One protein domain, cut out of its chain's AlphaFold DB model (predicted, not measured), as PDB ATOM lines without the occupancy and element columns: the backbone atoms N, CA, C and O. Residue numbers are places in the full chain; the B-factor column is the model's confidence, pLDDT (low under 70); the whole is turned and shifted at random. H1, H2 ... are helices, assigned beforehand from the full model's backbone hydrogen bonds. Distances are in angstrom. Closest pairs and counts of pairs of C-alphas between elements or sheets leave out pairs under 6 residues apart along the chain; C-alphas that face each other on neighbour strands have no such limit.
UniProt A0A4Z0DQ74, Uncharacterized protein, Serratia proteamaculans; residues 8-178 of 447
ATOM      1  N   SER A   8     -36.283  -3.282  16.819       54.75
ATOM      2  CA  SER A   8     -36.302  -2.448  15.609       54.75
ATOM      3  C   SER A   8     -35.616  -1.094  15.824       54.75
ATOM      4  O   SER A   8     -34.780  -0.693  15.012       54.75
ATOM      5  N   GLY A   9     -35.856  -0.447  16.970       57.12
ATOM      6  CA  GLY A   9     -35.216   0.819  17.345       57.12
ATOM      7  C   GLY A   9     -33.704   0.710  17.584       57.12
ATOM      8  O   GLY A   9     -32.956   1.638  17.276       57.12
ATOM      9  N   PHE A  10     -33.227  -0.438  18.076       57.47
ATOM     10  CA  PHE A  10     -31.793  -0.708  18.204       57.47
ATOM     11  C   PHE A  10     -31.174  -1.006  16.834       57.47
ATOM     12  O   PHE A  10     -30.148  -0.434  16.480       57.47
ATOM     13  N   ARG A  11     -31.824  -1.842  16.017       56.16
ATOM     14  CA  ARG A  11     -31.357  -2.214  14.676       56.16
ATOM     15  C   ARG A  11     -31.223  -0.990  13.764       56.16
ATOM     16  O   ARG A  11     -30.140  -0.771  13.226       56.16
ATOM     17  N   ALA A  12     -32.262  -0.159  13.674       57.25
ATOM     18  CA  ALA A  12     -32.293   1.026  12.813       57.25
ATOM     19  C   ALA A  12     -31.175   2.032  13.136       57.25
ATOM     20  O   ALA A  12     -30.636   2.687  12.248       57.25
ATOM     21  N   LYS A  13     -30.763   2.125  14.407       58.06
ATOM     22  CA  LYS A  13     -29.696   3.036  14.848       58.06
ATOM     23  C   LYS A  13     -28.291   2.591  14.414       58.06
ATOM     24  O   LYS A  13     -27.374   3.415  14.383       58.06
ATOM     25  N   TYR A  14     -28.101   1.309  14.091       55.16
ATOM     26  CA  TYR A  14     -26.774   0.712  13.891       55.16
ATOM     27  C   TYR A  14     -26.588  -0.014  12.552       55.16
ATOM     28  O   TYR A  14     -25.468  -0.419  12.241       55.16
ATOM     29  N   GLU A  15     -27.635  -0.130  11.735       51.81
ATOM     30  CA  GLU A  15     -27.635  -0.845  10.451       51.81
ATOM     31  C   GLU A  15     -26.616  -0.289   9.436       51.81
ATOM     32  O   GLU A  15     -25.971  -1.050   8.710       51.81
ATOM     33  N   GLU A  16     -26.362   1.023   9.461       54.53
ATOM     34  CA  GLU A  16     -25.369   1.676   8.594       54.53
ATOM     35  C   GLU A  16     -23.927   1.606   9.137       54.53
ATOM     36  O   GLU A  16     -22.961   1.767   8.388       54.53
ATOM     37  N   ARG A  17     -23.731   1.317  10.433       63.34
ATOM     38  CA  ARG A  17     -22.418   1.379  11.107       63.34
ATOM     39  C   ARG A  17     -21.824  -0.007  11.348       63.34
ATOM     40  O   ARG A  17     -21.621  -0.429  12.486       63.34
ATOM     41  N   LYS A  18     -21.453  -0.686  10.258       58.78
ATOM     42  CA  LYS A  18     -20.810  -2.022  10.258       58.78
ATOM     43  C   LYS A  18     -19.624  -2.155  11.233       58.78
ATOM     44  O   LYS A  18     -19.451  -3.206  11.840       58.78
ATOM     45  N   TRP A  19     -18.847  -1.086  11.426       54.00
ATOM     46  CA  TRP A  19     -17.714  -1.044  12.361       54.00
ATOM     47  C   TRP A  19     -18.116  -1.071  13.836       54.00
ATOM     48  O   TRP A  19     -17.420  -1.678  14.643       54.00
ATOM     49  N   LEU A  20     -19.243  -0.459  14.202       58.78
ATOM     50  CA  LEU A  20     -19.708  -0.446  15.588       58.78
ATOM     51  C   LEU A  20     -20.255  -1.818  16.002       58.78
ATOM     52  O   LEU A  20     -20.069  -2.247  17.133       58.78
ATOM     53  N   ILE A  21     -20.877  -2.527  15.057       59.91
ATOM     54  CA  ILE A  21     -21.337  -3.909  15.234       59.91
ATOM     55  C   ILE A  21     -20.142  -4.828  15.497       59.91
ATOM     56  O   ILE A  21     -20.147  -5.581  16.469       59.91
ATOM     57  N   PHE A  22     -19.096  -4.710  14.672       62.03
ATOM     58  CA  PHE A  22     -17.840  -5.418  14.892       62.03
ATOM     59  C   PHE A  22     -17.228  -5.057  16.250       62.03
ATOM     60  O   PHE A  22     -16.830  -5.952  16.980       62.03
ATOM     61  N   LEU A  23     -17.218  -3.776  16.634       67.62
ATOM     62  CA  LEU A  23     -16.663  -3.317  17.910       67.62
ATOM     63  C   LEU A  23     -17.419  -3.886  19.120       67.62
ATOM     64  O   LEU A  23     -16.787  -4.383  20.046       67.62
ATOM     65  N   ILE A  24     -18.756  -3.871  19.102       67.19
ATOM     66  CA  ILE A  24     -19.590  -4.459  20.163       67.19
ATOM     67  C   ILE A  24     -19.297  -5.959  20.277       67.19
ATOM     68  O   ILE A  24     -19.080  -6.473  21.370       67.19
ATOM     69  N   GLN A  25     -19.211  -6.662  19.152       65.38
ATOM     70  CA  GLN A  25     -18.986  -8.111  19.127       65.38
ATOM     71  C   GLN A  25     -17.554  -8.494  19.514       65.38
ATOM     72  O   GLN A  25     -17.348  -9.456  20.248       65.38
ATOM     73  N   PHE A  26     -16.571  -7.711  19.079       67.50
ATOM     74  CA  PHE A  26     -15.174  -7.847  19.468       67.50
ATOM     75  C   PHE A  26     -14.995  -7.567  20.962       67.50
ATOM     76  O   PHE A  26     -14.324  -8.326  21.654       67.50
ATOM     77  N   SER A  27     -15.674  -6.543  21.489       68.94
ATOM     78  CA  SER A  27     -15.674  -6.244  22.922       68.94
ATOM     79  C   SER A  27     -16.339  -7.351  23.745       68.94
ATOM     80  O   SER A  27     -15.787  -7.736  24.768       68.94
ATOM     81  N   LEU A  28     -17.434  -7.956  23.267       67.06
ATOM     82  CA  LEU A  28     -18.037  -9.148  23.878       67.06
ATOM     83  C   LEU A  28     -17.073 -10.343  23.884       67.06
ATOM     84  O   LEU A  28     -16.977 -11.023  24.900       67.06
ATOM     85  N   CYS A  29     -16.316 -10.569  22.804       63.69
ATOM     86  CA  CYS A  29     -15.301 -11.630  22.754       63.69
ATOM     87  C   CYS A  29     -14.143 -11.372  23.731       63.69
ATOM     88  O   CYS A  29     -13.684 -12.299  24.391       63.69
ATOM     89  N   ILE A  30     -13.687 -10.122  23.865       68.62
ATOM     90  CA  ILE A  30     -12.636  -9.745  24.824       68.62
ATOM     91  C   ILE A  30     -13.133  -9.873  26.265       68.62
ATOM     92  O   ILE A  30     -12.450 -10.462  27.095       68.62
ATOM     93  N   VAL A  31     -14.325  -9.356  26.570       66.50
ATOM     94  CA  VAL A  31     -14.937  -9.471  27.903       66.50
ATOM     95  C   VAL A  31     -15.169 -10.940  28.249       66.50
ATOM     96  O   VAL A  31     -14.908 -11.342  29.378       66.50
ATOM     97  N   SER A  32     -15.564 -11.757  27.270       60.91
ATOM     98  CA  SER A  32     -15.672 -13.208  27.407       60.91
ATOM     99  C   SER A  32     -14.321 -13.860  27.717       60.91
ATOM    100  O   SER A  32     -14.227 -14.601  28.688       60.91
ATOM    101  N   ALA A  33     -13.255 -13.531  26.981       63.22
ATOM    102  CA  ALA A  33     -11.913 -14.050  27.251       63.22
ATOM    103  C   ALA A  33     -11.405 -13.649  28.650       63.22
ATOM    104  O   ALA A  33     -10.816 -14.470  29.354       63.22
ATOM    105  N   ILE A  34     -11.683 -12.416  29.088       66.38
ATOM    106  CA  ILE A  34     -11.329 -11.916  30.426       66.38
ATOM    107  C   ILE A  34     -12.141 -12.633  31.511       66.38
ATOM    108  O   ILE A  34     -11.564 -13.070  32.503       66.38
ATOM    109  N   TYR A  35     -13.453 -12.801  31.325       66.50
ATOM    110  CA  TYR A  35     -14.321 -13.508  32.269       66.50
ATOM    111  C   TYR A  35     -13.937 -14.987  32.395       66.50
ATOM    112  O   TYR A  35     -13.814 -15.485  33.508       66.50
ATOM    113  N   ILE A  36     -13.663 -15.674  31.281       62.75
ATOM    114  CA  ILE A  36     -13.168 -17.059  31.284       62.75
ATOM    115  C   ILE A  36     -11.832 -17.142  32.027       62.75
ATOM    116  O   ILE A  36     -11.665 -17.997  32.889       62.75
ATOM    117  N   THR A  37     -10.901 -16.224  31.755       63.22
ATOM    118  CA  THR A  37      -9.599 -16.173  32.444       63.22
ATOM    119  C   THR A  37      -9.763 -15.925  33.947       63.22
ATOM    120  O   THR A  37      -9.057 -16.521  34.755       63.22
ATOM    121  N   PHE A  38     -10.718 -15.080  34.343       63.78
ATOM    122  CA  PHE A  38     -11.036 -14.818  35.744       63.78
ATOM    123  C   PHE A  38     -11.666 -16.037  36.434       63.78
ATOM    124  O   PHE A  38     -11.253 -16.392  37.532       63.78
ATOM    125  N   MET A  39     -12.604 -16.720  35.774       60.53
ATOM    126  CA  MET A  39     -13.257 -17.930  36.294       60.53
ATOM    127  C   MET A  39     -12.308 -19.135  36.365       60.53
ATOM    128  O   MET A  39     -12.448 -19.966  37.254       60.53
ATOM    129  N   LEU A  40     -11.326 -19.223  35.462       62.06
ATOM    130  CA  LEU A  40     -10.299 -20.269  35.489       62.06
ATOM    131  C   LEU A  40      -9.214 -20.025  36.549       62.06
ATOM    132  O   LEU A  40      -8.657 -20.989  37.068       62.06
ATOM    133  N   ASN A  41      -8.923 -18.761  36.881       61.22
ATOM    134  CA  ASN A  41      -7.888 -18.394  37.855       61.22
ATOM    135  C   ASN A  41      -8.424 -18.152  39.278       61.22
ATOM    136  O   ASN A  41      -7.657 -18.201  40.238       61.22
ATOM    137  N   GLY A  42      -9.716 -17.858  39.435       54.00
ATOM    138  CA  GLY A  42     -10.362 -17.721  40.736       54.00
ATOM    139  C   GLY A  42     -10.728 -19.092  41.288       54.00
ATOM    140  O   GLY A  42     -11.457 -19.831  40.636       54.00
ATOM    141  N   ASN A  43     -10.238 -19.438  42.485       52.00
ATOM    142  CA  ASN A  43     -10.623 -20.660  43.196       52.00
ATOM    143  C   ASN A  43     -12.153 -20.822  43.186       52.00
ATOM    144  O   ASN A  43     -12.853 -20.104  43.895       52.00
ATOM    145  N   SER A  44     -12.615 -21.738  42.330       60.47
ATOM    146  CA  SER A  44     -13.989 -22.173  42.058       60.47
ATOM    147  C   SER A  44     -15.059 -21.490  42.913       60.47
ATOM    148  O   SER A  44     -15.305 -21.904  44.049       60.47
ATOM    149  N   SER A  45     -15.714 -20.469  42.355       61.47
ATOM    150  CA  SER A  45     -16.915 -19.905  42.970       61.47
ATOM    151  C   SER A  45     -17.973 -21.009  43.175       61.47
ATOM    152  O   SER A  45     -18.015 -21.967  42.394       61.47
ATOM    153  N   PRO A  46     -18.845 -20.905  44.195       62.81
ATOM    154  CA  PRO A  46     -19.877 -21.915  44.471       62.81
ATOM    155  C   PRO A  46     -20.788 -22.180  43.265       62.81
ATOM    156  O   PRO A  46     -21.183 -23.311  42.997       62.81
ATOM    157  N   GLU A  47     -21.065 -21.133  42.491       61.31
ATOM    158  CA  GLU A  47     -21.854 -21.188  41.261       61.31
ATOM    159  C   GLU A  47     -21.154 -22.013  40.174       61.31
ATOM    160  O   GLU A  47     -21.787 -22.832  39.512       61.31
ATOM    161  N   MET A  48     -19.835 -21.862  40.021       60.47
ATOM    162  CA  MET A  48     -19.064 -22.647  39.058       60.47
ATOM    163  C   MET A  48     -18.992 -24.121  39.458       60.47
ATOM    164  O   MET A  48     -19.046 -24.987  38.591       60.47
ATOM    165  N   GLN A  49     -18.915 -24.421  40.757       65.31
ATOM    166  CA  GLN A  49     -18.991 -25.804  41.238       65.31
ATOM    167  C   GLN A  49     -20.358 -26.430  40.946       65.31
ATOM    168  O   GLN A  49     -20.405 -27.573  40.507       65.31
ATOM    169  N   ALA A  50     -21.450 -25.679  41.120       64.56
ATOM    170  CA  ALA A  50     -22.795 -26.145  40.791       64.56
ATOM    171  C   ALA A  50     -22.977 -26.406  39.286       64.56
ATOM    172  O   ALA A  50     -23.595 -27.395  38.905       64.56
ATOM    173  N   VAL A  51     -22.403 -25.558  38.425       61.03
ATOM    174  CA  VAL A  51     -22.420 -25.779  36.969       61.03
ATOM    175  C   VAL A  51     -21.592 -27.007  36.597       61.03
ATOM    176  O   VAL A  51     -22.076 -27.860  35.865       61.03
ATOM    177  N   LEU A  52     -20.376 -27.143  37.128       62.78
ATOM    178  CA  LEU A  52     -19.506 -28.292  36.849       62.78
ATOM    179  C   LEU A  52     -20.060 -29.615  37.401       62.78
ATOM    180  O   LEU A  52     -19.747 -30.666  36.856       62.78
ATOM    181  N   ALA A  53     -20.886 -29.575  38.449       66.19
ATOM    182  CA  ALA A  53     -21.534 -30.758  39.013       66.19
ATOM    183  C   ALA A  53     -22.589 -31.386  38.081       66.19
ATOM    184  O   ALA A  53     -22.945 -32.543  38.278       66.19
ATOM    185  N   ASN A  54     -23.065 -30.649  37.071       67.19
ATOM    186  CA  ASN A  54     -24.019 -31.145  36.074       67.19
ATOM    187  C   ASN A  54     -23.343 -31.762  34.836       67.19
ATOM    188  O   ASN A  54     -24.040 -32.135  33.894       67.19
ATOM    189  N   LEU A  55     -22.009 -31.838  34.799       68.31
ATOM    190  CA  LEU A  55     -21.293 -32.495  33.707       68.31
ATOM    191  C   LEU A  55     -21.452 -34.025  33.796       68.31
ATOM    192  O   LEU A  55     -21.397 -34.577  34.898       68.31
ATOM    193  N   PRO A  56     -21.608 -34.729  32.660       65.56
ATOM    194  CA  PRO A  56     -21.624 -36.190  32.645       65.56
ATOM    195  C   PRO A  56     -20.285 -36.779  33.121       65.56
ATOM    196  O   PRO A  56     -19.222 -36.179  32.934       65.56
ATOM    197  N   GLU A  57     -20.326 -37.975  33.719       59.69
ATOM    198  CA  GLU A  57     -19.121 -38.703  34.141       59.69
ATOM    199  C   GLU A  57     -18.159 -38.881  32.948       59.69
ATOM    200  O   GLU A  57     -18.517 -39.476  31.934       59.69
ATOM    201  N   GLY A  58     -16.940 -38.336  33.061       59.19
ATOM    202  CA  GLY A  58     -15.915 -38.357  32.004       59.19
ATOM    203  C   GLY A  58     -15.622 -37.009  31.326       59.19
ATOM    204  O   GLY A  58     -14.682 -36.927  30.538       59.19
ATOM    205  N   ALA A  59     -16.366 -35.948  31.648       61.06
ATOM    206  CA  ALA A  59     -16.107 -34.589  31.171       61.06
ATOM    207  C   ALA A  59     -15.082 -33.855  32.065       61.06
ATOM    208  O   ALA A  59     -15.434 -33.165  33.022       61.06
ATOM    209  N   GLU A  60     -13.789 -34.020  31.773       60.22
ATOM    210  CA  GLU A  60     -12.701 -33.568  32.661       60.22
ATOM    211  C   GLU A  60     -12.193 -32.133  32.384       60.22
ATOM    212  O   GLU A  60     -11.598 -31.500  33.265       60.22
ATOM    213  N   ASP A  61     -12.452 -31.568  31.196       71.75
ATOM    214  CA  ASP A  61     -11.887 -30.275  30.782       71.75
ATOM    215  C   ASP A  61     -12.797 -29.069  31.097       71.75
ATOM    216  O   ASP A  61     -13.625 -28.601  30.301       71.75
ATOM    217  N   LYS A  62     -12.581 -28.508  32.293       67.94
ATOM    218  CA  LYS A  62     -13.251 -27.292  32.787       67.94
ATOM    219  C   LYS A  62     -13.013 -26.069  31.894       67.94
ATOM    220  O   LYS A  62     -13.891 -25.212  31.786       67.94
ATOM    221  N   GLY A  63     -11.839 -25.972  31.263       71.94
ATOM    222  CA  GLY A  63     -11.492 -24.871  30.366       71.94
ATOM    223  C   GLY A  63     -12.304 -24.936  29.086       71.94
ATOM    224  O   GLY A  63     -12.991 -23.974  28.737       71.94
ATOM    225  N   SER A  64     -12.292 -26.094  28.431       79.00
ATOM    226  CA  SER A  64     -13.064 -26.322  27.210       79.00
ATOM    227  C   SER A  64     -14.571 -26.135  27.422       79.00
ATOM    228  O   SER A  64     -15.235 -25.559  26.558       79.00
ATOM    229  N   THR A  65     -15.088 -26.502  28.602       76.69
ATOM    230  CA  THR A  65     -16.500 -26.290  28.977       76.69
ATOM    231  C   THR A  65     -16.907 -24.817  28.926       76.69
ATOM    232  O   THR A  65     -17.934 -24.455  28.353       76.69
ATOM    233  N   LEU A  66     -16.077 -23.935  29.488       76.44
ATOM    234  CA  LEU A  66     -16.328 -22.496  29.443       76.44
ATOM    235  C   LEU A  66     -16.212 -21.943  28.019       76.44
ATOM    236  O   LEU A  66     -17.038 -21.122  27.613       76.44
ATOM    237  N   TRP A  67     -15.212 -22.397  27.259       81.56
ATOM    238  CA  TRP A  67     -14.971 -21.922  25.899       81.56
ATOM    239  C   TRP A  67     -16.146 -22.202  24.964       81.56
ATOM    240  O   TRP A  67     -16.612 -21.271  24.304       81.56
ATOM    241  N   PHE A  68     -16.667 -23.434  24.915       85.88
ATOM    242  CA  PHE A  68     -17.772 -23.719  23.998       85.88
ATOM    243  C   PHE A  68     -19.058 -22.990  24.409       85.88
ATOM    244  O   PHE A  68     -19.740 -22.450  23.542       85.88
ATOM    245  N   CYS A  69     -19.366 -22.886  25.709       81.75
ATOM    246  CA  CYS A  69     -20.546 -22.162  26.194       81.75
ATOM    247  C   CYS A  69     -20.525 -20.689  25.766       81.75
ATOM    248  O   CYS A  69     -21.512 -20.166  25.242       81.75
ATOM    249  N   TRP A  70     -19.385 -20.022  25.945       80.31
ATOM    250  CA  TRP A  70     -19.244 -18.605  25.620       80.31
ATOM    251  C   TRP A  70     -19.216 -18.325  24.119       80.31
ATOM    252  O   TRP A  70     -19.874 -17.387  23.663       80.31
ATOM    253  N   LEU A  71     -18.497 -19.137  23.339       85.88
ATOM    254  CA  LEU A  71     -18.472 -19.008  21.880       85.88
ATOM    255  C   LEU A  71     -19.875 -19.210  21.292       85.88
ATOM    256  O   LEU A  71     -20.320 -18.422  20.455       85.88
ATOM    257  N   SER A  72     -20.609 -20.204  21.791       88.31
ATOM    258  CA  SER A  72     -21.994 -20.455  21.404       88.31
ATOM    259  C   SER A  72     -22.934 -19.318  21.812       88.31
ATOM    260  O   SER A  72     -23.788 -18.921  21.018       88.31
ATOM    261  N   LEU A  73     -22.740 -18.700  22.980       85.25
ATOM    262  CA  LEU A  73     -23.506 -17.520  23.393       85.25
ATOM    263  C   LEU A  73     -23.228 -16.299  22.499       85.25
ATOM    264  O   LEU A  73     -24.163 -15.600  22.103       85.25
ATOM    265  N   ALA A  74     -21.969 -16.070  22.111       83.06
ATOM    266  CA  ALA A  74     -21.602 -15.004  21.176       83.06
ATOM    267  C   ALA A  74     -22.260 -15.190  19.796       83.06
ATOM    268  O   ALA A  74     -22.716 -14.221  19.177       83.06
ATOM    269  N   ILE A  75     -22.361 -16.438  19.330       87.19
ATOM    270  CA  ILE A  75     -23.077 -16.804  18.101       87.19
ATOM    271  C   ILE A  75     -24.585 -16.535  18.247       87.19
ATOM    272  O   ILE A  75     -25.180 -15.887  17.384       87.19
ATOM    273  N   LEU A  76     -25.213 -16.962  19.346       85.19
ATOM    274  CA  LEU A  76     -26.649 -16.760  19.580       85.19
ATOM    275  C   LEU A  76     -27.021 -15.281  19.735       85.19
ATOM    276  O   LEU A  76     -28.082 -14.861  19.269       85.19
ATOM    277  N   PHE A  77     -26.135 -14.461  20.305       82.69
ATOM    278  CA  PHE A  77     -26.340 -13.015  20.408       82.69
ATOM    279  C   PHE A  77     -26.472 -12.352  19.029       82.69
ATOM    280  O   PHE A  77     -27.280 -11.442  18.832       82.69
ATOM    281  N   ARG A  78     -25.745 -12.853  18.023       79.19
ATOM    282  CA  ARG A  78     -25.959 -12.443  16.629       79.19
ATOM    283  C   ARG A  78     -27.352 -12.843  16.148       79.19
ATOM    284  O   ARG A  78     -28.024 -12.024  15.520       79.19
ATOM    285  N   GLY A  79     -27.775 -14.075  16.431       77.31
ATOM    286  CA  GLY A  79     -29.125 -14.546  16.125       77.31
ATOM    287  C   GLY A  79     -30.191 -13.613  16.694       77.31
ATOM    288  O   GLY A  79     -31.084 -13.192  15.968       77.31
ATOM    289  N   LEU A  80     -30.026 -13.173  17.939       78.50
ATOM    290  CA  LEU A  80     -30.962 -12.267  18.609       78.50
ATOM    291  C   LEU A  80     -31.107 -10.917  17.897       78.50
ATOM    292  O   LEU A  80     -32.216 -10.403  17.745       78.50
ATOM    293  N   LEU A  81     -29.990 -10.352  17.439       72.06
ATOM    294  CA  LEU A  81     -29.969  -9.044  16.785       72.06
ATOM    295  C   LEU A  81     -30.420  -9.101  15.321       72.06
ATOM    296  O   LEU A  81     -31.105  -8.193  14.840       72.06
ATOM    297  N   TYR A  82     -30.032 -10.151  14.594       70.31
ATOM    298  CA  TYR A  82     -30.104 -10.169  13.130       70.31
ATOM    299  C   TYR A  82     -31.036 -11.236  12.559       70.31
ATOM    300  O   TYR A  82     -31.665 -10.978  11.534       70.31
ATOM    301  N   ASP A  83     -31.176 -12.389  13.214       74.12
ATOM    302  CA  ASP A  83     -31.856 -13.562  12.658       74.12
ATOM    303  C   ASP A  83     -32.614 -14.345  13.746       74.12
ATOM    304  O   ASP A  83     -32.257 -15.463  14.129       74.12
ATOM    305  N   GLN A  84     -33.660 -13.699  14.269       76.50
ATOM    306  CA  GLN A  84     -34.480 -14.198  15.378       76.50
ATOM    307  C   GLN A  84     -35.237 -15.485  15.026       76.50
ATOM    308  O   GLN A  84     -35.543 -16.284  15.906       76.50
ATOM    309  N   VAL A  85     -35.524 -15.703  13.740       78.62
ATOM    310  CA  VAL A  85     -36.239 -16.894  13.267       78.62
ATOM    311  C   VAL A  85     -35.344 -18.127  13.373       78.62
ATOM    312  O   VAL A  85     -35.757 -19.135  13.942       78.62
ATOM    313  N   ASN A  86     -34.094 -18.048  12.905       84.56
ATOM    314  CA  ASN A  86     -33.156 -19.161  13.091       84.56
ATOM    315  C   ASN A  86     -32.741 -19.320  14.544       84.56
ATOM    316  O   ASN A  86     -32.434 -20.432  14.965       84.56
ATOM    317  N   LEU A  87     -32.720 -18.221  15.305       86.25
ATOM    318  CA  LEU A  87     -32.485 -18.286  16.739       86.25
ATOM    319  C   LEU A  87     -33.557 -19.136  17.425       86.25
ATOM    320  O   LEU A  87     -33.202 -19.983  18.233       86.25
ATOM    321  N   ALA A  88     -34.838 -18.954  17.089       85.38
ATOM    322  CA  ALA A  88     -35.932 -19.722  17.683       85.38
ATOM    323  C   ALA A  88     -35.782 -21.232  17.433       85.38
ATOM    324  O   ALA A  88     -35.901 -22.023  18.367       85.38
ATOM    325  N   TRP A  89     -35.439 -21.628  16.203       87.62
ATOM    326  CA  TRP A  89     -35.135 -23.027  15.884       87.62
ATOM    327  C   TRP A  89     -33.906 -23.540  16.633       87.62
ATOM    328  O   TRP A  89     -33.944 -24.642  17.171       87.62
ATOM    329  N   GLY A  90     -32.851 -22.726  16.727       89.31
ATOM    330  CA  GLY A  90     -31.683 -23.023  17.553       89.31
ATOM    331  C   GLY A  90     -32.070 -23.316  19.002       89.31
ATOM    332  O   GLY A  90     -31.810 -24.403  19.504       89.31
ATOM    333  N   LEU A  91     -32.771 -22.388  19.653       89.31
ATOM    334  CA  LEU A  91     -33.226 -22.549  21.036       89.31
ATOM    335  C   LEU A  91     -34.100 -23.793  21.224       89.31
ATOM    336  O   LEU A  91     -33.981 -24.457  22.248       89.31
ATOM    337  N   LEU A  92     -34.929 -24.149  20.240       89.12
ATOM    338  CA  LEU A  92     -35.725 -25.376  20.275       89.12
ATOM    339  C   LEU A  92     -34.847 -26.637  20.289       89.12
ATOM    340  O   LEU A  92     -35.103 -27.538  21.084       89.12
ATOM    341  N   ALA A  93     -33.782 -26.694  19.483       90.12
ATOM    342  CA  ALA A  93     -32.834 -27.812  19.535       90.12
ATOM    343  C   ALA A  93     -32.106 -27.902  20.879       90.12
ATOM    344  O   ALA A  93     -31.940 -29.003  21.407       90.12
ATOM    345  N   GLY A  94     -31.722 -26.763  21.459       85.31
ATOM    346  CA  GLY A  94     -31.205 -26.735  22.824       85.31
ATOM    347  C   GLY A  94     -32.225 -27.258  23.830       85.31
ATOM    348  O   GLY A  94     -31.905 -28.125  24.630       85.31
ATOM    349  N   LEU A  95     -33.467 -26.775  23.795       87.12
ATOM    350  CA  LEU A  95     -34.501 -27.182  24.753       87.12
ATOM    351  C   LEU A  95     -34.747 -28.693  24.720       87.12
ATOM    352  O   LEU A  95     -34.913 -29.308  25.769       87.12
ATOM    353  N   LEU A  96     -34.704 -29.303  23.534       87.25
ATOM    354  CA  LEU A  96     -34.807 -30.755  23.395       87.25
ATOM    355  C   LEU A  96     -33.631 -31.491  24.052       87.25
ATOM    356  O   LEU A  96     -33.846 -32.558  24.623       87.25
ATOM    357  N   TRP A  97     -32.427 -30.905  24.048       84.44
ATOM    358  CA  TRP A  97     -31.254 -31.459  24.735       84.44
ATOM    359  C   TRP A  97     -31.450 -31.538  26.253       84.44
ATOM    360  O   TRP A  97     -31.042 -32.522  26.863       84.44
ATOM    361  N   LEU A  98     -32.143 -30.572  26.869       80.56
ATOM    362  CA  LEU A  98     -32.392 -30.584  28.320       80.56
ATOM    363  C   LEU A  98     -33.129 -31.846  28.795       80.56
ATOM    364  O   LEU A  98     -32.969 -32.253  29.943       80.56
ATOM    365  N   SER A  99     -33.894 -32.494  27.912       82.44
ATOM    366  CA  SER A  99     -34.583 -33.758  28.208       82.44
ATOM    367  C   SER A  99     -33.617 -34.913  28.503       82.44
ATOM    368  O   SER A  99     -34.019 -35.904  29.104       82.44
ATOM    369  N   PHE A 100     -32.346 -34.782  28.109       77.06
ATOM    370  CA  PHE A 100     -31.276 -35.751  28.352       77.06
ATOM    371  C   PHE A 100     -30.501 -35.471  29.652       77.06
ATOM    372  O   PHE A 100     -29.531 -36.163  29.947       77.06
ATOM    373  N   GLY A 101     -30.927 -34.480  30.444       69.50
ATOM    374  CA  GLY A 101     -30.399 -34.217  31.786       69.50
ATOM    375  C   GLY A 101     -29.118 -33.381  31.841       69.50
ATOM    376  O   GLY A 101     -28.697 -33.011  32.933       69.50
ATOM    377  N   ASP A 102     -28.532 -33.024  30.698       74.62
ATOM    378  CA  ASP A 102     -27.385 -32.118  30.623       74.62
ATOM    379  C   ASP A 102     -27.839 -30.697  30.251       74.62
ATOM    380  O   ASP A 102     -28.419 -30.446  29.195       74.62
ATOM    381  N   SER A 103     -27.564 -29.739  31.133       73.62
ATOM    382  CA  SER A 103     -27.925 -28.329  30.939       73.62
ATOM    383  C   SER A 103     -26.834 -27.501  30.264       73.62
ATOM    384  O   SER A 103     -27.096 -26.383  29.821       73.62
ATOM    385  N   ILE A 104     -25.619 -28.031  30.153       76.75
ATOM    386  CA  ILE A 104     -24.443 -27.279  29.722       76.75
ATOM    387  C   ILE A 104     -24.366 -27.269  28.197       76.75
ATOM    388  O   ILE A 104     -24.232 -26.203  27.590       76.75
ATOM    389  N   ALA A 105     -24.529 -28.422  27.543       83.31
ATOM    390  CA  ALA A 105     -24.491 -28.466  26.083       83.31
ATOM    391  C   ALA A 105     -25.745 -27.872  25.405       83.31
ATOM    392  O   ALA A 105     -25.728 -27.649  24.193       83.31
ATOM    393  N   PHE A 106     -26.781 -27.493  26.167       84.50
ATOM    394  CA  PHE A 106     -27.943 -26.728  25.683       84.50
ATOM    395  C   PHE A 106     -27.538 -25.537  24.798       84.50
ATOM    396  O   PHE A 106     -28.052 -25.358  23.687       84.50
ATOM    397  N   ILE A 107     -26.599 -24.715  25.285       85.50
ATOM    398  CA  ILE A 107     -26.172 -23.486  24.601       85.50
ATOM    399  C   ILE A 107     -25.420 -23.843  23.315       85.50
ATOM    400  O   ILE A 107     -25.616 -23.206  22.275       85.50
ATOM    401  N   TYR A 108     -24.596 -24.893  23.365       90.81
ATOM    402  CA  TYR A 108     -23.849 -25.381  22.212       90.81
ATOM    403  C   TYR A 108     -24.765 -25.870  21.094       90.81
ATOM    404  O   TYR A 108     -24.646 -25.411  19.954       90.81
ATOM    405  N   TRP A 109     -25.710 -26.748  21.415       91.31
ATOM    406  CA  TRP A 109     -26.639 -27.291  20.432       91.31
ATOM    407  C   TRP A 109     -27.572 -26.229  19.861       91.31
ATOM    408  O   TRP A 109     -27.839 -26.226  18.655       91.31
ATOM    409  N   SER A 110     -27.952 -25.248  20.685       91.19
ATOM    410  CA  SER A 110     -28.693 -24.078  20.218       91.19
ATOM    411  C   SER A 110     -27.924 -23.286  19.163       91.19
ATOM    412  O   SER A 110     -28.457 -22.963  18.098       91.19
ATOM    413  N   ALA A 111     -26.653 -22.984  19.438       91.50
ATOM    414  CA  ALA A 111     -25.791 -22.257  18.510       91.50
ATOM    415  C   ALA A 111     -25.486 -23.070  17.245       91.50
ATOM    416  O   ALA A 111     -25.374 -22.498  16.158       91.50
ATOM    417  N   SER A 112     -25.379 -24.392  17.371       93.44
ATOM    418  CA  SER A 112     -25.079 -25.296  16.262       93.44
ATOM    419  C   SER A 112     -26.210 -25.344  15.245       93.44
ATOM    420  O   SER A 112     -25.967 -25.101  14.060       93.44
ATOM    421  N   LEU A 113     -27.458 -25.554  15.683       92.81
ATOM    422  CA  LEU A 113     -28.587 -25.533  14.751       92.81
ATOM    423  C   LEU A 113     -28.810 -24.134  14.162       92.81
ATOM    424  O   LEU A 113     -29.042 -24.007  12.958       92.81
ATOM    425  N   TYR A 114     -28.676 -23.078  14.972       92.00
ATOM    426  CA  TYR A 114     -28.724 -21.703  14.469       92.00
ATOM    427  C   TYR A 114     -27.713 -21.487  13.333       92.00
ATOM    428  O   TYR A 114     -28.079 -20.986  12.269       92.00
ATOM    429  N   THR A 115     -26.454 -21.884  13.544       90.06
ATOM    430  CA  THR A 115     -25.370 -21.688  12.573       90.06
ATOM    431  C   THR A 115     -25.625 -22.495  11.307       90.06
ATOM    432  O   THR A 115     -25.524 -21.939  10.214       90.06
ATOM    433  N   LEU A 116     -26.035 -23.761  11.439       90.25
ATOM    434  CA  LEU A 116     -26.409 -24.623  10.318       90.25
ATOM    435  C   LEU A 116     -27.493 -23.968   9.449       90.25
ATOM    436  O   LEU A 116     -27.300 -23.763   8.249       90.25
ATOM    437  N   LEU A 117     -28.616 -23.577  10.060       86.81
ATOM    438  CA  LEU A 117     -29.730 -22.945   9.352       86.81
ATOM    439  C   LEU A 117     -29.316 -21.607   8.741       86.81
ATOM    440  O   LEU A 117     -29.682 -21.297   7.607       86.81
ATOM    441  N   HIS A 118     -28.529 -20.808   9.460       83.50
ATOM    442  CA  HIS A 118     -28.066 -19.511   8.978       83.50
ATOM    443  C   HIS A 118     -27.168 -19.648   7.739       83.50
ATOM    444  O   HIS A 118     -27.373 -18.923   6.764       83.50
ATOM    445  N   VAL A 119     -26.241 -20.614   7.731       84.25
ATOM    446  CA  VAL A 119     -25.351 -20.899   6.592       84.25
ATOM    447  C   VAL A 119     -26.135 -21.398   5.380       84.25
ATOM    448  O   VAL A 119     -25.975 -20.854   4.285       84.25
ATOM    449  N   VAL A 120     -27.013 -22.390   5.564       80.94
ATOM    450  CA  VAL A 120     -27.787 -22.988   4.460       80.94
ATOM    451  C   VAL A 120     -28.625 -21.934   3.737       80.94
ATOM    452  O   VAL A 120     -28.747 -21.937   2.510       80.94
ATOM    453  N   THR A 121     -29.164 -20.983   4.483       72.44
ATOM    454  CA  THR A 121     -30.125 -20.018   3.949       72.44
ATOM    455  C   THR A 121     -29.520 -18.752   3.392       72.44
ATOM    456  O   THR A 121     -30.097 -18.151   2.490       72.44
ATOM    457  N   HIS A 122     -28.325 -18.382   3.841       70.81
ATOM    458  CA  HIS A 122     -27.605 -17.227   3.311       70.81
ATOM    459  C   HIS A 122     -26.510 -17.621   2.310       70.81
ATOM    460  O   HIS A 122     -25.701 -16.779   1.927       70.81
ATOM    461  N   ARG A 123     -26.512 -18.870   1.812       64.00
ATOM    462  CA  ARG A 123     -25.487 -19.428   0.904       64.00
ATOM    463  C   ARG A 123     -25.177 -18.582  -0.341       64.00
ATOM    464  O   ARG A 123     -24.062 -18.627  -0.842       64.00
ATOM    465  N   ARG A 124     -26.144 -17.803  -0.848       50.62
ATOM    466  CA  ARG A 124     -25.986 -16.955  -2.052       50.62
ATOM    467  C   ARG A 124     -25.495 -15.529  -1.761       50.62
ATOM    468  O   ARG A 124     -25.180 -14.806  -2.697       50.62
ATOM    469  N   SER A 125     -25.435 -15.108  -0.496       53.88
ATOM    470  CA  SER A 125     -25.088 -13.737  -0.083       53.88
ATOM    471  C   SER A 125     -24.014 -13.693   1.009       53.88
ATOM    472  O   SER A 125     -23.952 -12.738   1.788       53.88
ATOM    473  N   LEU A 126     -23.149 -14.715   1.061       55.09
ATOM    474  CA  LEU A 126     -22.082 -14.860   2.052       55.09
ATOM    475  C   LEU A 126     -21.066 -13.700   1.972       55.09
ATOM    476  O   LEU A 126     -20.078 -13.734   1.248       55.09
ATOM    477  N   LYS A 127     -21.311 -12.646   2.749       62.19
ATOM    478  CA  LYS A 127     -20.355 -11.592   3.113       62.19
ATOM    479  C   LYS A 127     -19.238 -12.145   4.013       62.19
ATOM    480  O   LYS A 127     -19.437 -13.058   4.808       62.19
ATOM    481  N   PHE A 128     -18.072 -11.506   3.973       61.44
ATOM    482  CA  PHE A 128     -16.901 -11.883   4.779       61.44
ATOM    483  C   PHE A 128     -17.185 -12.009   6.292       61.44
ATOM    484  O   PHE A 128     -16.623 -12.868   6.965       61.44
ATOM    485  N   SER A 129     -18.121 -11.219   6.827       62.75
ATOM    486  CA  SER A 129     -18.507 -11.278   8.241       62.75
ATOM    487  C   SER A 129     -19.137 -12.606   8.679       62.75
ATOM    488  O   SER A 129     -19.169 -12.869   9.877       62.75
ATOM    489  N   TYR A 130     -19.619 -13.454   7.760       70.50
ATOM    490  CA  TYR A 130     -20.197 -14.762   8.107       70.50
ATOM    491  C   TYR A 130     -19.133 -15.831   8.366       70.50
ATOM    492  O   TYR A 130     -19.347 -16.701   9.208       70.50
ATOM    493  N   PHE A 131     -17.974 -15.737   7.705       74.94
ATOM    494  CA  PHE A 131     -16.877 -16.693   7.880       74.94
ATOM    495  C   PHE A 131     -16.393 -16.731   9.333       74.94
ATOM    496  O   PHE A 131     -16.114 -17.798   9.872       74.94
ATOM    497  N   TRP A 132     -16.390 -15.574  10.003       77.50
ATOM    498  CA  TRP A 132     -15.985 -15.470  11.401       77.50
ATOM    499  C   TRP A 132     -16.872 -16.287  12.351       77.50
ATOM    500  O   TRP A 132     -16.355 -16.939  13.248       77.50
ATOM    501  N   TYR A 133     -18.191 -16.333  12.144       80.31
ATOM    502  CA  TYR A 133     -19.085 -17.100  13.027       80.31
ATOM    503  C   TYR A 133     -19.014 -18.600  12.790       80.31
ATOM    504  O   TYR A 133     -19.140 -19.370  13.736       80.31
ATOM    505  N   VAL A 134     -18.767 -19.010  11.545       86.50
ATOM    506  CA  VAL A 134     -18.467 -20.412  11.243       86.50
ATOM    507  C   VAL A 134     -17.145 -20.804  11.901       86.50
ATOM    508  O   VAL A 134     -17.075 -21.860  12.517       86.50
ATOM    509  N   ALA A 135     -16.128 -19.938  11.863       86.81
ATOM    510  CA  ALA A 135     -14.867 -20.176  12.562       86.81
ATOM    511  C   ALA A 135     -15.060 -20.282  14.089       86.81
ATOM    512  O   ALA A 135     -14.567 -21.230  14.695       86.81
ATOM    513  N   LEU A 136     -15.830 -19.374  14.705       87.31
ATOM    514  CA  LEU A 136     -16.179 -19.460  16.131       87.31
ATOM    515  C   LEU A 136     -16.923 -20.762  16.458       87.31
ATOM    516  O   LEU A 136     -16.634 -21.386  17.475       87.31
ATOM    517  N   TRP A 137     -17.842 -21.194  15.593       92.56
ATOM    518  CA  TRP A 137     -18.576 -22.448  15.763       92.56
ATOM    519  C   TRP A 137     -17.669 -23.680  15.643       92.56
ATOM    520  O   TRP A 137     -17.812 -24.623  16.419       92.56
ATOM    521  N   VAL A 138     -16.698 -23.668  14.725       92.44
ATOM    522  CA  VAL A 138     -15.690 -24.734  14.604       92.44
ATOM    523  C   VAL A 138     -14.852 -24.823  15.878       92.44
ATOM    524  O   VAL A 138     -14.690 -25.915  16.416       92.44
ATOM    525  N   VAL A 139     -14.380 -23.692  16.412       90.56
ATOM    526  CA  VAL A 139     -13.629 -23.673  17.682       90.56
ATOM    527  C   VAL A 139     -14.501 -24.165  18.840       90.56
ATOM    528  O   VAL A 139     -14.061 -25.012  19.613       90.56
ATOM    529  N   ALA A 140     -15.760 -23.719  18.923       89.94
ATOM    530  CA  ALA A 140     -16.709 -24.204  19.924       89.94
ATOM    531  C   ALA A 140     -16.931 -25.721  19.817       89.94
ATOM    532  O   ALA A 140     -17.019 -26.397  20.832       89.94
ATOM    533  N   THR A 141     -16.969 -26.262  18.598       92.38
ATOM    534  CA  THR A 141     -17.131 -27.700  18.342       92.38
ATOM    535  C   THR A 141     -15.903 -28.501  18.769       92.38
ATOM    536  O   THR A 141     -16.056 -29.579  19.332       92.38
ATOM    537  N   ILE A 142     -14.691 -27.973  18.569       90.56
ATOM    538  CA  ILE A 142     -13.458 -28.604  19.068       90.56
ATOM    539  C   ILE A 142     -13.486 -28.680  20.601       90.56
ATOM    540  O   ILE A 142     -13.237 -29.745  21.158       90.56
ATOM    541  N   CYS A 143     -13.845 -27.581  21.272       87.38
ATOM    542  CA  CYS A 143     -13.973 -27.531  22.732       87.38
ATOM    543  C   CYS A 143     -15.142 -28.373  23.267       87.38
ATOM    544  O   CYS A 143     -15.059 -28.928  24.353       87.38
ATOM    545  N   TYR A 144     -16.248 -28.482  22.531       88.25
ATOM    546  CA  TYR A 144     -17.333 -29.393  22.891       88.25
ATOM    547  C   TYR A 144     -16.852 -30.845  22.812       88.25
ATOM    548  O   TYR A 144     -17.016 -31.613  23.755       88.25
ATOM    549  N   ASN A 145     -16.185 -31.211  21.717       88.25
ATOM    550  CA  ASN A 145     -15.725 -32.577  21.517       88.25
ATOM    551  C   ASN A 145     -14.645 -32.983  22.532       88.25
ATOM    552  O   ASN A 145     -14.627 -34.133  22.935       88.25
ATOM    553  N   SER A 146     -13.791 -32.066  23.006       84.88
ATOM    554  CA  SER A 146     -12.829 -32.384  24.075       84.88
ATOM    555  C   SER A 146     -13.489 -32.685  25.427       84.88
ATOM    556  O   SER A 146     -12.906 -33.404  26.232       84.88
ATOM    557  N   VAL A 147     -14.698 -32.170  25.676       82.19
ATOM    558  CA  VAL A 147     -15.459 -32.409  26.915       82.19
ATOM    559  C   VAL A 147     -16.349 -33.650  26.800       82.19
ATOM    560  O   VAL A 147     -16.479 -34.394  27.765       82.19
ATOM    561  N   TYR A 148     -16.934 -33.898  25.625       81.81
ATOM    562  CA  TYR A 148     -17.936 -34.953  25.408       81.81
ATOM    563  C   TYR A 148     -17.421 -36.147  24.583       81.81
ATOM    564  O   TYR A 148     -18.216 -36.985  24.164       81.81
ATOM    565  N   GLN A 149     -16.104 -36.274  24.361       79.06
ATOM    566  CA  GLN A 149     -15.511 -37.330  23.521       79.06
ATOM    567  C   GLN A 149     -15.913 -38.755  23.942       79.06
ATOM    568  O   GLN A 149     -15.996 -39.658  23.110       79.06
ATOM    569  N   SER A 150     -16.119 -38.962  25.242       70.06
ATOM    570  CA  SER A 150     -16.445 -40.247  25.865       70.06
ATOM    571  C   SER A 150     -17.948 -40.497  26.016       70.06
ATOM    572  O   SER A 150     -18.336 -41.589  26.431       70.06
ATOM    573  N   VAL A 151     -18.799 -39.523  25.672       74.62
ATOM    574  CA  VAL A 151     -20.243 -39.588  25.913       74.62
ATOM    575  C   VAL A 151     -20.984 -39.869  24.606       74.62
ATOM    576  O   VAL A 151     -20.887 -39.131  23.625       74.62
ATOM    577  N   TYR A 152     -21.742 -40.967  24.577       70.56
ATOM    578  CA  TYR A 152     -22.545 -41.333  23.415       70.56
ATOM    579  C   TYR A 152     -23.875 -40.570  23.403       70.56
ATOM    580  O   TYR A 152     -24.667 -40.673  24.335       70.56
ATOM    581  N   HIS A 153     -24.144 -39.852  22.309       73.31
ATOM    582  CA  HIS A 153     -25.351 -39.030  22.131       73.31
ATOM    583  C   HIS A 153     -26.118 -39.348  20.833       73.31
ATOM    584  O   HIS A 153     -26.731 -38.462  20.234       73.31
ATOM    585  N   GLY A 154     -26.075 -40.603  20.367       77.00
ATOM    586  CA  GLY A 154     -26.688 -41.013  19.094       77.00
ATOM    587  C   GLY A 154     -28.182 -40.688  18.987       77.00
ATOM    588  O   GLY A 154     -28.629 -40.175  17.960       77.00
ATOM    589  N   ASP A 155     -28.929 -40.893  20.071       82.75
ATOM    590  CA  ASP A 155     -30.376 -40.648  20.109       82.75
ATOM    591  C   ASP A 155     -30.708 -39.164  19.911       82.75
ATOM    592  O   ASP A 155     -31.599 -38.805  19.137       82.75
ATOM    593  N   TYR A 156     -29.942 -38.276  20.550       86.44
ATOM    594  CA  TYR A 156     -30.119 -36.844  20.359       86.44
ATOM    595  C   TYR A 156     -29.735 -36.404  18.947       86.44
ATOM    596  O   TYR A 156     -30.429 -35.575  18.366       86.44
ATOM    597  N   LEU A 157     -28.666 -36.953  18.364       86.62
ATOM    598  CA  LEU A 157     -28.266 -36.611  16.994       86.62
ATOM    599  C   LEU A 157     -29.382 -36.909  15.981       86.62
ATOM    600  O   LEU A 157     -29.585 -36.124  15.054       86.62
ATOM    601  N   ALA A 158     -30.145 -37.988  16.184       86.69
ATOM    602  CA  ALA A 158     -31.320 -38.288  15.371       86.69
ATOM    603  C   ALA A 158     -32.426 -37.230  15.547       86.69
ATOM    604  O   ALA A 158     -32.938 -36.702  14.558       86.69
ATOM    605  N   VAL A 159     -32.748 -36.853  16.791       88.12
ATOM    606  CA  VAL A 159     -33.720 -35.781  17.087       88.12
ATOM    607  C   VAL A 159     -33.270 -34.449  16.481       88.12
ATOM    608  O   VAL A 159     -34.056 -33.761  15.830       88.12
ATOM    609  N   PHE A 160     -31.994 -34.105  16.633       89.62
ATOM    610  CA  PHE A 160     -31.388 -32.903  16.072       89.62
ATOM    611  C   PHE A 160     -31.511 -32.872  14.546       89.62
ATOM    612  O   PHE A 160     -31.891 -31.844  13.985       89.62
ATOM    613  N   ALA A 161     -31.247 -33.993  13.869       89.25
ATOM    614  CA  ALA A 161     -31.397 -34.105  12.422       89.25
ATOM    615  C   ALA A 161     -32.856 -33.904  11.979       89.25
ATOM    616  O   ALA A 161     -33.106 -33.146  11.042       89.25
ATOM    617  N   ILE A 162     -33.821 -34.507  12.681       89.56
ATOM    618  CA  ILE A 162     -35.255 -34.336  12.396       89.56
ATOM    619  C   ILE A 162     -35.662 -32.867  12.546       89.56
ATOM    620  O   ILE A 162     -36.302 -32.307  11.655       89.56
ATOM    621  N   VAL A 163     -35.250 -32.213  13.635       90.12
ATOM    622  CA  VAL A 163     -35.532 -30.791  13.876       90.12
ATOM    623  C   VAL A 163     -34.875 -29.915  12.813       90.12
ATOM    624  O   VAL A 163     -35.506 -28.984  12.317       90.12
ATOM    625  N   ALA A 164     -33.637 -30.216  12.418       88.75
ATOM    626  CA  ALA A 164     -32.936 -29.480  11.375       88.75
ATOM    627  C   ALA A 164     -33.648 -29.588  10.020       88.75
ATOM    628  O   ALA A 164     -33.865 -28.571   9.359       88.75
ATOM    629  N   VAL A 165     -34.064 -30.795   9.625       89.44
ATOM    630  CA  VAL A 165     -34.824 -31.026   8.387       89.44
ATOM    631  C   VAL A 165     -36.187 -30.336   8.450       89.44
ATOM    632  O   VAL A 165     -36.548 -29.622   7.515       89.44
ATOM    633  N   GLY A 166     -36.912 -30.466   9.564       85.94
ATOM    634  CA  GLY A 166     -38.197 -29.797   9.773       85.94
ATOM    635  C   GLY A 166     -38.086 -28.271   9.718       85.94
ATOM    636  O   GLY A 166     -38.893 -27.617   9.059       85.94
ATOM    637  N   ALA A 167     -37.046 -27.698  10.325       85.88
ATOM    638  CA  ALA A 167     -36.768 -26.264  10.277       85.88
ATOM    639  C   ALA A 167     -36.442 -25.788   8.853       85.88
ATOM    640  O   ALA A 167     -36.913 -24.730   8.428       85.88
ATOM    641  N   LEU A 168     -35.672 -26.572   8.089       85.12
ATOM    642  CA  LEU A 168     -35.384 -26.282   6.682       85.12
ATOM    643  C   LEU A 168     -36.644 -26.357   5.814       85.12
ATOM    644  O   LEU A 168     -36.860 -25.467   4.992       85.12
ATOM    645  N   TYR A 169     -37.495 -27.363   6.026       82.12
ATOM    646  CA  TYR A 169     -38.764 -27.516   5.315       82.12
ATOM    647  C   TYR A 169     -39.738 -26.374   5.625       82.12
ATOM    648  O   TYR A 169     -40.229 -25.708   4.713       82.12
ATOM    649  N   ALA A 170     -39.954 -26.074   6.910       79.19
ATOM    650  CA  ALA A 170     -40.791 -24.957   7.342       79.19
ATOM    651  C   ALA A 170     -40.294 -23.637   6.746       79.19
ATOM    652  O   ALA A 170     -41.084 -22.786   6.341       79.19
ATOM    653  N   ARG A 171     -38.975 -23.475   6.632       72.38
ATOM    654  CA  ARG A 171     -38.384 -22.289   6.026       72.38
ATOM    655  C   ARG A 171     -38.518 -22.252   4.515       72.38
ATOM    656  O   ARG A 171     -38.734 -21.172   3.984       72.38
ATOM    657  N   TYR A 172     -38.421 -23.382   3.826       68.25
ATOM    658  CA  TYR A 172     -38.727 -23.449   2.401       68.25
ATOM    659  C   TYR A 172     -40.187 -23.037   2.140       68.25
ATOM    660  O   TYR A 172     -40.443 -22.166   1.309       68.25
ATOM    661  N   ALA A 173     -41.124 -23.555   2.939       65.06
ATOM    662  CA  ALA A 173     -42.539 -23.195   2.872       65.06
ATOM    663  C   ALA A 173     -42.793 -21.705   3.195       65.06
ATOM    664  O   ALA A 173     -43.538 -21.029   2.485       65.06
ATOM    665  N   LEU A 174     -42.142 -21.158   4.228       60.81
ATOM    666  CA  LEU A 174     -42.260 -19.742   4.599       60.81
ATOM    667  C   LEU A 174     -41.577 -18.806   3.593       60.81
ATOM    668  O   LEU A 174     -42.131 -17.760   3.281       60.81
ATOM    669  N   TYR A 175     -40.422 -19.183   3.039       53.94
ATOM    670  CA  TYR A 175     -39.716 -18.421   2.004       53.94
ATOM    671  C   TYR A 175     -40.521 -18.350   0.703       53.94
ATOM    672  O   TYR A 175     -40.555 -17.305   0.052       53.94
ATOM    673  N   SER A 176     -41.210 -19.438   0.343       51.59
ATOM    674  CA  SER A 176     -42.189 -19.438  -0.748       51.59
ATOM    675  C   SER A 176     -43.291 -18.402  -0.487       51.59
ATOM    676  O   SER A 176     -43.576 -17.571  -1.345       51.59
ATOM    677  N   ARG A 177     -43.821 -18.349   0.742       48.19
ATOM    678  CA  ARG A 177     -44.897 -17.428   1.146       48.19
ATOM    679  C   ARG A 177     -44.453 -15.961   1.290       48.19
ATOM    680  O   ARG A 177     -45.237 -15.062   1.004       48.19
ATOM    681  N   GLU A 178     -43.215 -15.701   1.713       46.72
ATOM    682  CA  GLU A 178     -42.678 -14.350   1.950       46.72
ATOM    683  C   GLU A 178     -42.232 -13.657   0.648       46.72
ATOM    684  O   GLU A 178     -42.494 -12.466   0.472       46.72
TER     685      GLU A 178
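Overview. This is residues 8 to 178 of the 447 residues of an uncharacterized protein of Serratia proteamaculans (UniProt A0A4Z0DQ74). What is the main picture? Five helices, H4 to H8, form an up-and-down bundle with H4 and H6 in its middle; the long H2 packs along H4 on one side, while H8 packs on H5 and H6 on the other. The short helices H1 and H3 lie near the two ends of H2. What is it made of? The printed part has 171 residues, with eight named helices in the order H1 to H8, no named strand, and the class all helix. How large is it? It is compact, with a radius of gyration of the C-alphas of 17.0 A and spans of 49 by 38 by 25 A.

Arrangement. What does the longest helix touch? H8, residues 154 to 178, touches H5, residues 84 to 98, with residues 156 to 167 alone, at a shallow tilt of 20 degrees, opposite ways; the closest C-alphas, of Ala 93 and Phe 160, are 6.3 A apart. It touches H6, residues 105 to 121, at a steep tilt of 39 degrees, closest at the C-alphas of Leu 113 and Ala 164, 6.8 A. What lies farther on? H5 and H6 form a hairpin, closest at the C-alphas of Gly 90 and Ser 110, 4.1 A. H4, residues 62 to 82, touches H6, closest at the C-alphas of Ser 72 and Ala 111, 5.1 A, and H7, residues 128 to 148, closest at those of Phe 68 and Ala 140, 4.2 A. H2, residues 18 to 41, touches H4 at a shallow tilt of 22 degrees, opposite ways, closest at the C-alphas of Ile 36 and Leu 66, 6.6 A. What do the short helices and the backbones show? H1, residues 8 to 14, and H3, residues 46 to 52, are each close to H4 but not clearly touching, at 7.3 A and 7.5 A between closest C-alphas. Every O i to N i+4 pair is within hydrogen-bond range in H2, H3, H5, H6 and H8, against 16 of 17 in H4, 14 of 17 in H7 and 1 of 3 in H1, where 3 of 4 O i to N i+3 pairs are.

Along the chain. How long are the helices? H8 spans 35.5 A, H2 34.6 A, H4 and H7 31.0 A each, H6 24.4 A and H5 21.0 A. Where are the anchors? C-alpha 8 begins H1 at (-36.302, -2.448, 15.609), and C-alpha 178 ends H8 at (-42.678, -14.350, 1.950).

Size, cuts and confidence. How far does it reach? The two C-alphas farthest apart, of Asn 43 and Arg 177, are 54.3 A apart. Is it continuous? The printed part has no cut, and no link is long. Where is confidence low? The pLDDT is under 70 at residues 8 to 60, 62, 101, 123 to 129 and 172 to 178.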